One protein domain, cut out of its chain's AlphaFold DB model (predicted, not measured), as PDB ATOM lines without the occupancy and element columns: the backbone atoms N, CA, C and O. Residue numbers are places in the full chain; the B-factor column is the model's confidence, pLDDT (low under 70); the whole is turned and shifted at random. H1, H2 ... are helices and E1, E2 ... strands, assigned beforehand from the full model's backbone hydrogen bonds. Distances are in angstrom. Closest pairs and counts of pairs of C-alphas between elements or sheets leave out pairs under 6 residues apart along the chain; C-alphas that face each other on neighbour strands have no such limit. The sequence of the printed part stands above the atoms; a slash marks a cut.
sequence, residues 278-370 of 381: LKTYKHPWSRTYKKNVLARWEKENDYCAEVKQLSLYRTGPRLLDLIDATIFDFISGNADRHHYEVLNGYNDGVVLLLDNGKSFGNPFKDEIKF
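Overview. This is residues 278 to 370 of the 381 residues of the protein "Fam20C domain-containing protein" of Strigamia maritima (UniProt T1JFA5). One long helix, H4, lies near the middle, with a small ribbon of two antiparallel strands, E1 and E2, to one side of it and three short helices, H1, H2 and H3, strung in an arc along another. After E2 a long tail, residues 344 to 370, runs back past H4, rounds the end of H4 at Ser 332 and folds back. The printed part has 93 residues, with four named helices and two named strands in the order E1 H1 H2 H3 H4 E2; the class is mixed, helices and strands, with 38 residues, under half, in named elements. The whole is compact, with a radius of gyration of the C-alphas of 13.6 A, and spans 39 by 28 by 20 A.

Arrangement. The sheet has the order E1, residues 278 to 282, then E2, residues 339 to 343. These neighbour strands are antiparallel, at 151 degrees between their directions. C-alphas 280 and 341 face each other at 4.5 A; N 279 and O 342, 2.9 A, and N 340 and O 281, 3.0 A, are within hydrogen-bond range. H4, residues 318 to 332, is apart from E1. H3, residues 311 to 314, is close to H4 but not clearly touching; the closest C-alphas are those of Tyr 313 and Leu 319, 5.1 A. H2, residues 303 to 307, is likewise close to H3 but not clearly touching, with the C-alphas of Val 307 and Tyr 313 closest at 6.7 A. H1, residues 296 to 299, and H2 only just touch, with 3 pairs of C-alphas within 8 A, and touch only at the corner by their link; the C-alphas of Trp 297 and Tyr 303 are closest, 5.5 A. H2 is apart from H4 and from both strands. In H2 and H4 every O i to N i+4 pair is within hydrogen-bond range; H1 and H3 are too short for such a pair, and the one O i to N i+3 pair is within range in H1 but not in H3.

Along the chain. E1 runs 13.2 A from C-alpha 278 at (293.872, 83.695, 247.438), and E2 runs 13.8 A to C-alpha 343 at (298.572, 82.676, 246.973). H4 is 20.8 A long and begins with C-alpha 318 at (300.953, 71.281, 242.279). H1, H2 and H3 measure 5.4 A, 6.4 A and 5.3 A.

Size, cuts and confidence. The two C-alphas farthest apart are those of Gly 345 and Phe 364, 41.1 A. The printed part has no cut. The link E1 to H1, 13 residues, is long; H4 to E2, 6 residues, is short. Mean pLDDT of the printed part is 89.6; residues 369 to 370 are under 70.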
ATOM      1  N   LEU A 278     293.719  85.122 247.694       92.88
ATOM      2  CA  LEU A 278     293.872  83.695 247.438       92.88
ATOM      3  C   LEU A 278     293.164  83.332 246.137       92.88
ATOM      4  O   LEU A 278     292.126  83.908 245.809       92.88
ATOM      5  N   LYS A 279     293.725  82.370 245.407       94.12
ATOM      6  CA  LYS A 279     293.076  81.754 244.252       94.12
ATOM      7  C   LYS A 279     292.620  80.352 244.634       94.12
ATOM      8  O   LYS A 279     293.443  79.513 244.997       94.12
ATOM      9  N   THR A 280     291.315  80.122 244.544       94.25
ATOM     10  CA  THR A 280     290.674  78.848 244.884       94.25
ATOM     11  C   THR A 280     290.549  77.966 243.646       94.25
ATOM     12  O   THR A 280     290.170  78.432 242.572       94.25
ATOM     13  N   TYR A 281     290.833  76.680 243.813       95.25
ATOM     14  CA  TYR A 281     290.653  75.646 242.802       95.25
ATOM     15  C   TYR A 281     289.786  74.521 243.364       95.25
ATOM     16  O   TYR A 281     289.858  74.194 244.551       95.25
ATOM     17  N   LYS A 282     288.988  73.889 242.500       95.69
ATOM     18  CA  LYS A 282     288.283  72.654 242.852       95.69
ATOM     19  C   LYS A 282     289.292  71.518 242.997       95.69
ATOM     20  O   LYS A 282     290.137  71.319 242.122       95.69
ATOM     21  N   HIS A 283     289.191  70.763 244.087       95.56
ATOM     22  CA  HIS A 283     290.054  69.612 244.314       95.56
ATOM     23  C   HIS A 283     289.666  68.467 243.354       95.56
ATOM     24  O   HIS A 283     288.482  68.123 243.286       95.56
ATOM     25  N   PRO A 284     290.614  67.848 242.618       95.94
ATOM     26  CA  PRO A 284     290.292  66.764 241.684       95.94
ATOM     27  C   PRO A 284     289.693  65.545 242.403       95.94
ATOM     28  O   PRO A 284     288.748  64.938 241.913       95.94
ATOM     29  N   TRP A 285     290.125  65.272 243.637       95.25
ATOM     30  CA  TRP A 285     289.512  64.259 244.510       95.25
ATOM     31  C   TRP A 285     288.373  64.795 245.398       95.25
ATOM     32  O   TRP A 285     288.127  64.273 246.481       95.25
ATOM     33  N   SER A 286     287.668  65.853 244.982       93.62
ATOM     34  CA  SER A 286     286.488  66.327 245.720       93.62
ATOM     35  C   SER A 286     285.424  65.230 245.801       93.62
ATOM     36  O   SER A 286     285.144  64.528 244.824       93.62
ATOM     37  N   ARG A 287     284.777  65.114 246.962       90.75
ATOM     38  CA  ARG A 287     283.606  64.252 247.154       90.75
ATOM     39  C   ARG A 287     282.378  64.836 246.453       90.75
ATOM     40  O   ARG A 287     282.357  66.002 246.058       90.75
ATOM     41  N   THR A 288     281.342  64.013 246.312       89.06
ATOM     42  CA  THR A 288     280.046  64.412 245.738       89.06
ATOM     43  C   THR A 288     279.157  65.145 246.738       89.06
ATOM     44  O   THR A 288     278.249  65.859 246.318       89.06
ATOM     45  N   TYR A 289     279.383  64.934 248.042       86.62
ATOM     46  CA  TYR A 289     278.534  65.399 249.148       86.62
ATOM     47  C   TYR A 289     277.073  64.937 249.069       86.62
ATOM     48  O   TYR A 289     276.213  65.437 249.792       86.62
ATOM     49  N   LYS A 290     276.789  63.947 248.219       85.88
ATOM     50  CA  LYS A 290     275.468  63.353 248.045       85.88
ATOM     51  C   LYS A 290     275.470  61.958 248.649       85.88
ATOM     52  O   LYS A 290     276.357  61.149 248.374       85.88
ATOM     53  N   LYS A 291     274.464  61.673 249.478       82.25
ATOM     54  CA  LYS A 291     274.288  60.351 250.086       82.25
ATOM     55  C   LYS A 291     274.188  59.299 248.976       82.25
ATOM     56  O   LYS A 291     273.467  59.508 248.008       82.25
ATOM     57  N   ASN A 292     274.912  58.190 249.128       83.50
ATOM     58  CA  ASN A 292     274.930  57.056 248.194       83.50
ATOM     59  C   ASN A 292     275.438  57.362 246.769       83.50
ATOM     60  O   ASN A 292     275.258  56.537 245.878       83.50
ATOM     61  N   VAL A 293     276.103  58.500 246.535       89.00
ATOM     62  CA  VAL A 293     276.696  58.819 245.227       89.00
ATOM     63  C   VAL A 293     278.213  58.847 245.349       89.00
ATOM     64  O   VAL A 293     278.770  59.741 245.984       89.00
ATOM     65  N   LEU A 294     278.883  57.891 244.710       89.31
ATOM     66  CA  LEU A 294     280.344  57.832 244.668       89.31
ATOM     67  C   LEU A 294     280.912  58.811 243.636       89.31
ATOM     68  O   LEU A 294     280.393  58.938 242.522       89.31
ATOM     69  N   ALA A 295     282.012  59.469 243.991       91.81
ATOM     70  CA  ALA A 295     282.793  60.267 243.059       91.81
ATOM     71  C   ALA A 295     283.497  59.371 242.029       91.81
ATOM     72  O   ALA A 295     283.668  58.168 242.223       91.81
ATOM     73  N   ARG A 296     283.935  59.964 240.914       93.50
ATOM     74  CA  ARG A 296     284.640  59.242 239.846       93.50
ATOM     75  C   ARG A 296     285.902  58.537 240.363       93.50
ATOM     76  O   ARG A 296     286.054  57.335 240.181       93.50
ATOM     77  N   TRP A 297     286.708  59.259 241.136       93.12
ATOM     78  CA  TRP A 297     287.929  58.750 241.763       93.12
ATOM     79  C   TRP A 297     287.697  57.640 242.805       93.12
ATOM     80  O   TRP A 297     288.630  56.924 243.148       93.12
ATOM     81  N   GLU A 298     286.470  57.472 243.318       89.19
ATOM     82  CA  GLU A 298     286.118  56.360 244.218       89.19
ATOM     83  C   GLU A 298     285.788  55.066 243.449       89.19
ATOM     84  O   GLU A 298     285.690  53.986 244.046       89.19
ATOM     85  N   LYS A 299     285.573  55.171 242.132       90.94
ATOM     86  CA  LYS A 299     285.186  54.068 241.245       90.94
ATOM     87  C   LYS A 299     286.336  53.608 240.350       90.94
ATOM     88  O   LYS A 299     286.451  52.411 240.118       90.94
ATOM     89  N   GLU A 300     287.151  54.543 239.875       90.31
ATOM     90  CA  GLU A 300     288.171  54.324 238.845       90.31
ATOM     91  C   GLU A 300     289.581  54.321 239.451       90.31
ATOM     92  O   GLU A 300     289.988  55.278 240.112       90.31
ATOM     93  N   ASN A 301     290.336  53.241 239.230       86.94
ATOM     94  CA  ASN A 301     291.686  53.074 239.785       86.94
ATOM     95  C   ASN A 301     292.745  53.913 239.045       86.94
ATOM     96  O   ASN A 301     293.774  54.267 239.617       86.94
ATOM     97  N   ASP A 302     292.492  54.241 237.781       90.50
ATOM     98  CA  ASP A 302     293.349  54.997 236.868       90.50
ATOM     99  C   ASP A 302     293.053  56.505 236.859       90.50
ATOM    100  O   ASP A 302     293.753  57.262 236.189       90.50
ATOM    101  N   TYR A 303     292.115  56.980 237.686       92.56
ATOM    102  CA  TYR A 303     291.740  58.398 237.776       92.56
ATOM    103  C   TYR A 303     292.945  59.348 237.933       92.56
ATOM    104  O   TYR A 303     292.987  60.435 237.359       92.56
ATOM    105  N   CYS A 304     293.973  58.939 238.686       92.12
ATOM    106  CA  CYS A 304     295.198  59.727 238.855       92.12
ATOM    107  C   CYS A 304     295.990  59.895 237.543       92.12
ATOM    108  O   CYS A 304     296.600  60.943 237.329       92.12
ATOM    109  N   ALA A 305     295.979  58.895 236.655       92.94
ATOM    110  CA  ALA A 305     296.645  58.971 235.358       92.94
ATOM    111  C   ALA A 305     296.023  60.060 234.475       92.94
ATOM    112  O   ALA A 305     296.760  60.815 233.846       92.94
ATOM    113  N   GLU A 306     294.698  60.212 234.508       93.56
ATOM    114  CA  GLU A 306     294.000  61.302 233.817       93.56
ATOM    115  C   GLU A 306     294.286  62.667 234.444       93.56
ATOM    116  O   GLU A 306     294.595  63.624 233.735       93.56
ATOM    117  N   VAL A 307     294.252  62.764 235.781       94.62
ATOM    118  CA  VAL A 307     294.567  64.017 236.490       94.62
ATOM    119  C   VAL A 307     295.966  64.514 236.116       94.62
ATOM    120  O   VAL A 307     296.139  65.710 235.894       94.62
ATOM    121  N   LYS A 308     296.944  63.611 235.970       94.00
ATOM    122  CA  LYS A 308     298.312  63.937 235.532       94.00
ATOM    123  C   LYS A 308     298.401  64.520 234.121       94.00
ATOM    124  O   LYS A 308     299.407  65.153 233.821       94.00
ATOM    125  N   GLN A 309     297.401  64.326 233.261       94.81
ATOM    126  CA  GLN A 309     297.397  64.910 231.914       94.81
ATOM    127  C   GLN A 309     296.874  66.349 231.890       94.81
ATOM    128  O   GLN A 309     297.143  67.086 230.941       94.81
ATOM    129  N   LEU A 310     296.159  66.783 232.934       94.00
ATOM    130  CA  LEU A 310     295.643  68.147 233.025       94.00
ATOM    131  C   LEU A 310     296.795  69.146 233.172       94.00
ATOM    132  O   LEU A 310     297.694  68.950 233.990       94.00
ATOM    133  N   SER A 311     296.732  70.263 232.442       92.31
ATOM    134  CA  SER A 311     297.791  71.289 232.408       92.31
ATOM    135  C   SER A 311     298.225  71.776 233.794       92.31
ATOM    136  O   SER A 311     299.406  72.009 234.024       92.31
ATOM    137  N   LEU A 312     297.288  71.863 234.742       91.69
ATOM    138  CA  LEU A 312     297.544  72.309 236.113       91.69
ATOM    139  C   LEU A 312     298.359  71.314 236.960       91.69
ATOM    140  O   LEU A 312     298.950  71.714 237.961       91.69
ATOM    141  N   TYR A 313     298.351  70.028 236.604       93.88
ATOM    142  CA  TYR A 313     298.959  68.948 237.394       93.88
ATOM    143  C   TYR A 313     300.066  68.198 236.648       93.88
ATOM    144  O   TYR A 313     300.826  67.466 237.282       93.88
ATOM    145  N   ARG A 314     300.167  68.377 235.324       91.12
ATOM    146  CA  ARG A 314     301.166  67.725 234.468       91.12
ATOM    147  C   ARG A 314     302.586  68.224 234.725       91.12
ATOM    148  O   ARG A 314     303.536  67.460 234.586       91.12
ATOM    149  N   THR A 315     302.732  69.494 235.089       87.31
ATOM    150  CA  THR A 315     304.024  70.147 235.339       87.31
ATOM    151  C   THR A 315     304.003  70.919 236.656       87.31
ATOM    152  O   THR A 315     302.941  71.279 237.162       87.31
ATOM    153  N   GLY A 316     305.188  71.203 237.197       89.56
ATOM    154  CA  GLY A 316     305.330  71.964 238.437       89.56
ATOM    155  C   GLY A 316     304.984  71.159 239.701       89.56
ATOM    156  O   GLY A 316     304.810  69.938 239.659       89.56
ATOM    157  N   PRO A 317     304.911  71.823 240.865       92.25
ATOM    158  CA  PRO A 317     304.802  71.156 242.161       92.25
ATOM    159  C   PRO A 317     303.360  70.833 242.571       92.25
ATOM    160  O   PRO A 317     303.154  70.200 243.604       92.25
ATOM    161  N   ARG A 318     302.348  71.271 241.810       94.12
ATOM    162  CA  ARG A 318     300.953  71.281 242.279       94.12
ATOM    163  C   ARG A 318     300.438  69.894 242.658       94.12
ATOM    164  O   ARG A 318     299.816  69.756 243.706       94.12
ATOM    165  N   LEU A 319     300.704  68.873 241.843       94.56
ATOM    166  CA  LEU A 319     300.281  67.504 242.153       94.56
ATOM    167  C   LEU A 319     300.963  66.971 243.424       94.56
ATOM    168  O   LEU A 319     300.308  66.345 244.253       94.56
ATOM    169  N   LEU A 320     302.251  67.271 243.615       91.38
ATOM    170  CA  LEU A 320     302.991  66.902 244.828       91.38
ATOM    171  C   LEU A 320     302.444  67.624 246.064       91.38
ATOM    172  O   LEU A 320     302.331  67.028 247.133       91.38
ATOM    173  N   ASP A 321     302.042  68.885 245.914       95.12
ATOM    174  CA  ASP A 321     301.418  69.645 246.992       95.12
ATOM    175  C   ASP A 321     300.051  69.064 247.399       95.12
ATOM    176  O   ASP A 321     299.733  69.056 248.588       95.12
ATOM    177  N   LEU A 322     299.269  68.534 246.447       95.81
ATOM    178  CA  LEU A 322     298.016  67.820 246.738       95.81
ATOM    179  C   LEU A 322     298.252  66.467 247.421       95.81
ATOM    180  O   LEU A 322     297.474  66.077 248.291       95.81
ATOM    181  N   ILE A 323     299.336  65.769 247.073       89.00
ATOM    182  CA  ILE A 323     299.756  64.546 247.772       89.00
ATOM    183  C   ILE A 323     300.119  64.872 249.227       89.00
ATOM    184  O   ILE A 323     299.614  64.216 250.136       89.00
ATOM    185  N   ASP A 324     300.921  65.917 249.470       88.38
ATOM    186  CA  ASP A 324     301.242  66.380 250.830       88.38
ATOM    187  C   ASP A 324     299.973  66.737 251.622       88.38
ATOM    188  O   ASP A 324     299.845  66.362 252.789       88.38
ATOM    189  N   ALA A 325     299.029  67.445 250.991       94.25
ATOM    190  CA  ALA A 325     297.752  67.804 251.606       94.25
ATOM    191  C   ALA A 325     296.909  66.564 251.940       94.25
ATOM    192  O   ALA A 325     296.346  66.486 253.026       94.25
ATOM    193  N   THR A 326     296.890  65.561 251.062       88.69
ATOM    194  CA  THR A 326     296.166  64.302 251.291       88.69
ATOM    195  C   THR A 326     296.782  63.499 252.435       88.69
ATOM    196  O   THR A 326     296.062  62.923 253.243       88.69
ATOM    197  N   ILE A 327     298.112  63.485 252.556       83.25
ATOM    198  CA  ILE A 327     298.800  62.850 253.689       83.25
ATOM    199  C   ILE A 327     298.458  63.573 254.993       83.25
ATOM    200  O   ILE A 327     298.164  62.933 256.001       83.25
ATOM    201  N   PHE A 328     298.469  64.906 254.969       87.06
ATOM    202  CA  PHE A 328     298.049  65.720 256.102       87.06
ATOM    203  C   PHE A 328     296.606  65.411 256.525       87.06
ATOM    204  O   PHE A 328     296.352  65.196 257.709       87.06
ATOM    205  N   ASP A 329     295.691  65.332 255.557       90.44
ATOM    206  CA  ASP A 329     294.271  65.041 255.764       90.44
ATOM    207  C   ASP A 329     294.000  63.634 256.253       90.44
ATOM    208  O   ASP A 329     293.144  63.447 257.110       90.44
ATOM    209  N   PHE A 330     294.726  62.646 255.737       85.38
ATOM    210  CA  PHE A 330     294.608  61.270 256.196       85.38
ATOM    211  C   PHE A 330     294.952  61.175 257.685       85.38
ATOM    212  O   PHE A 330     294.201  60.598 258.463       85.38
ATOM    213  N   ILE A 331     296.054  61.808 258.095       81.06
ATOM    214  CA  ILE A 331     296.533  61.790 259.483       81.06
ATOM    215  C   ILE A 331     295.612  62.582 260.404       81.06
ATOM    216  O   ILE A 331     295.390  62.195 261.551       81.06
ATOM    217  N   SER A 332     295.103  63.715 259.927       81.94
ATOM    218  CA  SER A 332     294.177  64.526 260.700       81.94
ATOM    219  C   SER A 332     292.749  63.977 260.648       81.94
ATOM    220  O   SER A 332     291.927  64.387 261.457       81.94
ATOM    221  N   GLY A 333     292.423  63.067 259.730       85.75
ATOM    222  CA  GLY A 333     291.062  62.606 259.465       85.75
ATOM    223  C   GLY A 333     290.163  63.666 258.811       85.75
ATOM    224  O   GLY A 333     288.947  63.616 258.985       85.75
ATOM    225  N   ASN A 334     290.719  64.660 258.107       90.75
ATOM    226  CA  ASN A 334     289.929  65.701 257.441       90.75
ATOM    227  C   ASN A 334     289.432  65.265 256.059       90.75
ATOM    228  O   ASN A 334     290.148  65.378 255.069       90.75
ATOM    229  N   ALA A 335     288.177  64.828 255.958       90.69
ATOM    230  CA  ALA A 335     287.602  64.388 254.685       90.69
ATOM    231  C   ALA A 335     286.817  65.457 253.918       90.69
ATOM    232  O   ALA A 335     286.109  65.106 252.968       90.69
ATOM    233  N   ASP A 336     286.923  66.728 254.315       93.06
ATOM    234  CA  ASP A 336     286.147  67.837 253.744       93.06
ATOM    235  C   ASP A 336     286.950  68.716 252.762       93.06
ATOM    236  O   ASP A 336     286.574  69.848 252.455       93.06
ATOM    237  N   ARG A 337     288.079  68.216 252.236       94.44
ATOM    238  CA  ARG A 337     288.922  68.976 251.299       94.44
ATOM    239  C   ARG A 337     288.396  68.934 249.862       94.44
ATOM    240  O   ARG A 337     288.926  68.267 248.979       94.44
ATOM    241  N   HIS A 338     287.325  69.681 249.618       93.75
ATOM    242  CA  HIS A 338     286.719  69.860 248.288       93.75
ATOM    243  C   HIS A 338     287.366  70.927 247.404       93.75
ATOM    244  O   HIS A 338     287.182  70.939 246.185       93.75
ATOM    245  N   HIS A 339     288.116  71.832 248.018       95.44
ATOM    246  CA  HIS A 339     288.771  72.959 247.380       95.44
ATOM    247  C   HIS A 339     290.152  73.107 247.993       95.44
ATOM    248  O   HIS A 339     290.433  72.555 249.061       95.44
ATOM    249  N   TYR A 340     291.005  73.831 247.290       96.50
ATOM    250  CA  TYR A 340     292.286  74.238 247.822       96.50
ATOM    251  C   TYR A 340     292.659  75.624 247.307       96.50
ATOM    252  O   TYR A 340     292.288  76.028 246.199       96.50
ATOM    253  N   GLU A 341     293.418  76.343 248.119       95.81
ATOM    254  CA  GLU A 341     293.840  77.707 247.856       95.81
ATOM    255  C   GLU A 341     295.343  77.776 247.618       95.81
ATOM    256  O   GLU A 341     296.133  77.047 248.219       95.81
ATOM    257  N   VAL A 342     295.741  78.718 246.770       95.19
ATOM    258  CA  VAL A 342     297.129  79.163 246.627       95.19
ATOM    259  C   VAL A 342     297.182  80.683 246.729       95.19
ATOM    260  O   VAL A 342     296.177  81.364 246.495       95.19
ATOM    261  N   LEU A 343     298.350  81.232 247.053       92.12
ATOM    262  CA  LEU A 343     298.572  82.676 246.973       92.12
ATOM    263  C   LEU A 343     298.391  83.145 245.521       92.12
ATOM    264  O   LEU A 343     298.970  82.572 244.596       92.12
ATOM    265  N   ASN A 344     297.564  84.170 245.311       88.31
ATOM    266  CA  ASN A 344     297.336  84.709 243.976       88.31
ATOM    267  C   ASN A 344     298.620  85.350 243.420       88.31
ATOM    268  O   ASN A 344     299.408  85.915 244.171       88.31
ATOM    269  N   GLY A 345     298.816  85.280 242.103       83.94
ATOM    270  CA  GLY A 345     300.023  85.791 241.436       83.94
ATOM    271  C   GLY A 345     301.196  84.804 241.375       83.94
ATOM    272  O   GLY A 345     302.169  85.079 240.684       83.94
ATOM    273  N   TYR A 346     301.093  83.634 242.015       82.69
ATOM    274  CA  TYR A 346     302.098  82.574 241.922       82.69
ATOM    275  C   TYR A 346     301.534  81.358 241.182       82.69
ATOM    276  O   TYR A 346     300.711  80.619 241.727       82.69
ATOM    277  N   ASN A 347     301.992  81.124 239.947       77.69
ATOM    278  CA  ASN A 347     301.569  79.960 239.152       77.69
ATOM    279  C   ASN A 347     301.892  78.644 239.884       77.69
ATOM    280  O   ASN A 347     301.001  77.820 240.107       77.69
ATOM    281  N   ASP A 348     303.116  78.538 240.406       86.88
ATOM    282  CA  ASP A 348     303.582  77.433 241.252       86.88
ATOM    283  C   ASP A 348     303.410  77.720 242.751       86.88
ATOM    284  O   ASP A 348     304.194  77.265 243.590       86.88
ATOM    285  N   GLY A 349     302.384  78.496 243.110       92.00
ATOM    286  CA  GLY A 349     302.018  78.742 244.499       92.00
ATOM    287  C   GLY A 349     301.719  77.436 245.238       92.00
ATOM    288  O   GLY A 349     301.045  76.547 244.707       92.00
ATOM    289  N   VAL A 350     302.234  77.320 246.460       95.06
ATOM    290  CA  VAL A 350     302.000  76.161 247.320       95.06
ATOM    291  C   VAL A 350     300.533  76.058 247.712       95.06
ATOM    292  O   VAL A 350     299.874  77.066 247.971       95.06
ATOM    293  N   VAL A 351     300.035  74.824 247.786       96.81
ATOM    294  CA  VAL A 351     298.710  74.542 248.341       96.81
ATOM    295  C   VAL A 351     298.696  74.898 249.824       96.81
ATOM    296  O   VAL A 351     299.456  74.340 250.620       96.81
ATOM    297  N   LEU A 352     297.824  75.832 250.192       97.06
ATOM    298  CA  LEU A 352     297.596  76.224 251.575       97.06
ATOM    299  C   LEU A 352     296.705  75.189 252.269       97.06
ATOM    300  O   LEU A 352     295.698  74.743 251.722       97.06
ATOM    301  N   LEU A 353     297.063  74.818 253.498       97.06
ATOM    302  CA  LEU A 353     296.289  73.876 254.312       97.06
ATOM    303  C   LEU A 353     295.303  74.654 255.193       97.06
ATOM    304  O   LEU A 353     295.521  74.829 256.396       97.06
ATOM    305  N   LEU A 354     294.252  75.178 254.560       95.44
ATOM    306  CA  LEU A 354     293.159  75.924 255.197       95.44
ATOM    307  C   LEU A 354     291.982  75.003 255.565       95.44
ATOM    308  O   LEU A 354     291.976  73.831 255.199       95.44
ATOM    309  N   ASP A 355     291.005  75.539 256.301       92.38
ATOM    310  CA  ASP A 355     289.750  74.867 256.677       92.38
ATOM    311  C   ASP A 355     289.934  73.460 257.264       92.38
ATOM    312  O   ASP A 355     289.462  72.449 256.746       92.38
ATOM    313  N   ASN A 356     290.619  73.398 258.408       95.12
ATOM    314  CA  ASN A 356     290.909  72.139 259.089       95.12
ATOM    315  C   ASN A 356     289.936  71.846 260.243       95.12
ATOM    316  O   ASN A 356     290.141  70.895 261.002       95.12
ATOM    317  N   GLY A 357     288.861  72.630 260.376       93.12
ATOM    318  CA  GLY A 357     287.830  72.484 261.409       93.12
ATOM    319  C   GLY A 357     287.106  71.131 261.411       93.12
ATOM    320  O   GLY A 357     286.523  70.758 262.428       93.12
ATOM    321  N   LYS A 358     287.180  70.370 260.314       92.50
ATOM    322  CA  LYS A 358     286.616  69.017 260.182       92.50
ATOM    323  C   LYS A 358     287.595  67.886 260.495       92.50
ATOM    324  O   LYS A 358     287.182  66.731 260.511       92.50
ATOM    325  N   SER A 359     288.843  68.201 260.833       89.81
ATOM    326  CA  SER A 359     289.829  67.217 261.295       89.81
ATOM    327  C   SER A 359     289.448  66.620 262.657       89.81
ATOM    328  O   SER A 359     288.587  67.147 263.362       89.81
ATOM    329  N   PHE A 360     290.108  65.540 263.061       87.50
ATOM    330  CA  PHE A 360     290.046  64.881 264.368       87.50
ATOM    331  C   PHE A 360     288.611  64.577 264.821       87.50
ATOM    332  O   PHE A 360     288.253  64.802 265.974       87.50
ATOM    333  N   GLY A 361     287.761  64.147 263.882       84.81
ATOM    334  CA  GLY A 361     286.345  63.886 264.141       84.81
ATOM    335  C   GLY A 361     286.095  62.565 264.859       84.81
ATOM    336  O   GLY A 361     285.268  62.520 265.765       84.81
ATOM    337  N   ASN A 362     286.813  61.507 264.486       84.31
ATOM    338  CA  ASN A 362     286.661  60.187 265.087       84.31
ATOM    339  C   ASN A 362     288.044  59.569 265.355       84.31
ATOM    340  O   ASN A 362     288.752  59.253 264.404       84.31
ATOM    341  N   PRO A 363     288.455  59.397 266.626       80.25
ATOM    342  CA  PRO A 363     289.760  58.826 266.963       80.25
ATOM    343  C   PRO A 363     289.826  57.299 266.792       80.25
ATOM    344  O   PRO A 363     290.880  56.713 267.004       80.25
ATOM    345  N   PHE A 364     288.712  56.644 266.460       82.12
ATOM    346  CA  PHE A 364     288.615  55.188 266.329       82.12
ATOM    347  C   PHE A 364     288.449  54.731 264.878       82.12
ATOM    348  O   PHE A 364     288.245  53.542 264.631       82.12
ATOM    349  N   LYS A 365     288.501  55.659 263.916       79.44
ATOM    350  CA  LYS A 365     288.222  55.374 262.514       79.44
ATOM    351  C   LYS A 365     289.170  56.125 261.589       79.44
ATOM    352  O   LYS A 365     289.140  57.350 261.522       79.44
ATOM    353  N   ASP A 366     289.922  55.357 260.810       80.25
ATOM    354  CA  ASP A 366     290.717  55.878 259.705       80.25
ATOM    355  C   ASP A 366     289.859  55.956 258.438       80.25
ATOM    356  O   ASP A 366     289.212  54.986 258.025       80.25
ATOM    357  N   GLU A 367     289.870  57.105 257.774       80.75
ATOM    358  CA  GLU A 367     289.119  57.311 256.537       80.75
ATOM    359  C   GLU A 367     289.935  56.835 255.329       80.75
ATOM    360  O   GLU A 367     290.523  57.605 254.585       80.75
ATOM    361  N   ILE A 368     289.977  55.521 255.106       72.69
ATOM    362  CA  ILE A 368     290.857  54.882 254.104       72.69
ATOM    363  C   ILE A 368     290.561  55.337 252.663       72.69
ATOM    364  O   ILE A 368     291.436  55.313 251.798       72.69
ATOM    365  N   LYS A 369     289.357  55.852 252.394       66.38
ATOM    366  CA  LYS A 369     288.978  56.380 251.076       66.38
ATOM    367  C   LYS A 369     289.631  57.733 250.741       66.38
ATOM    368  O   LYS A 369     289.029  58.508 250.014       66.38
ATOM    369  N   PHE A 370     290.827  58.039 251.238       53.19
ATOM    370  CA  PHE A 370     291.696  59.078 250.665       53.19
ATOM    371  C   PHE A 370     292.541  58.557 249.487       53.19
ATOM    372  O   PHE A 370     293.174  59.342 248.789       53.19
TER     373      PHE A 370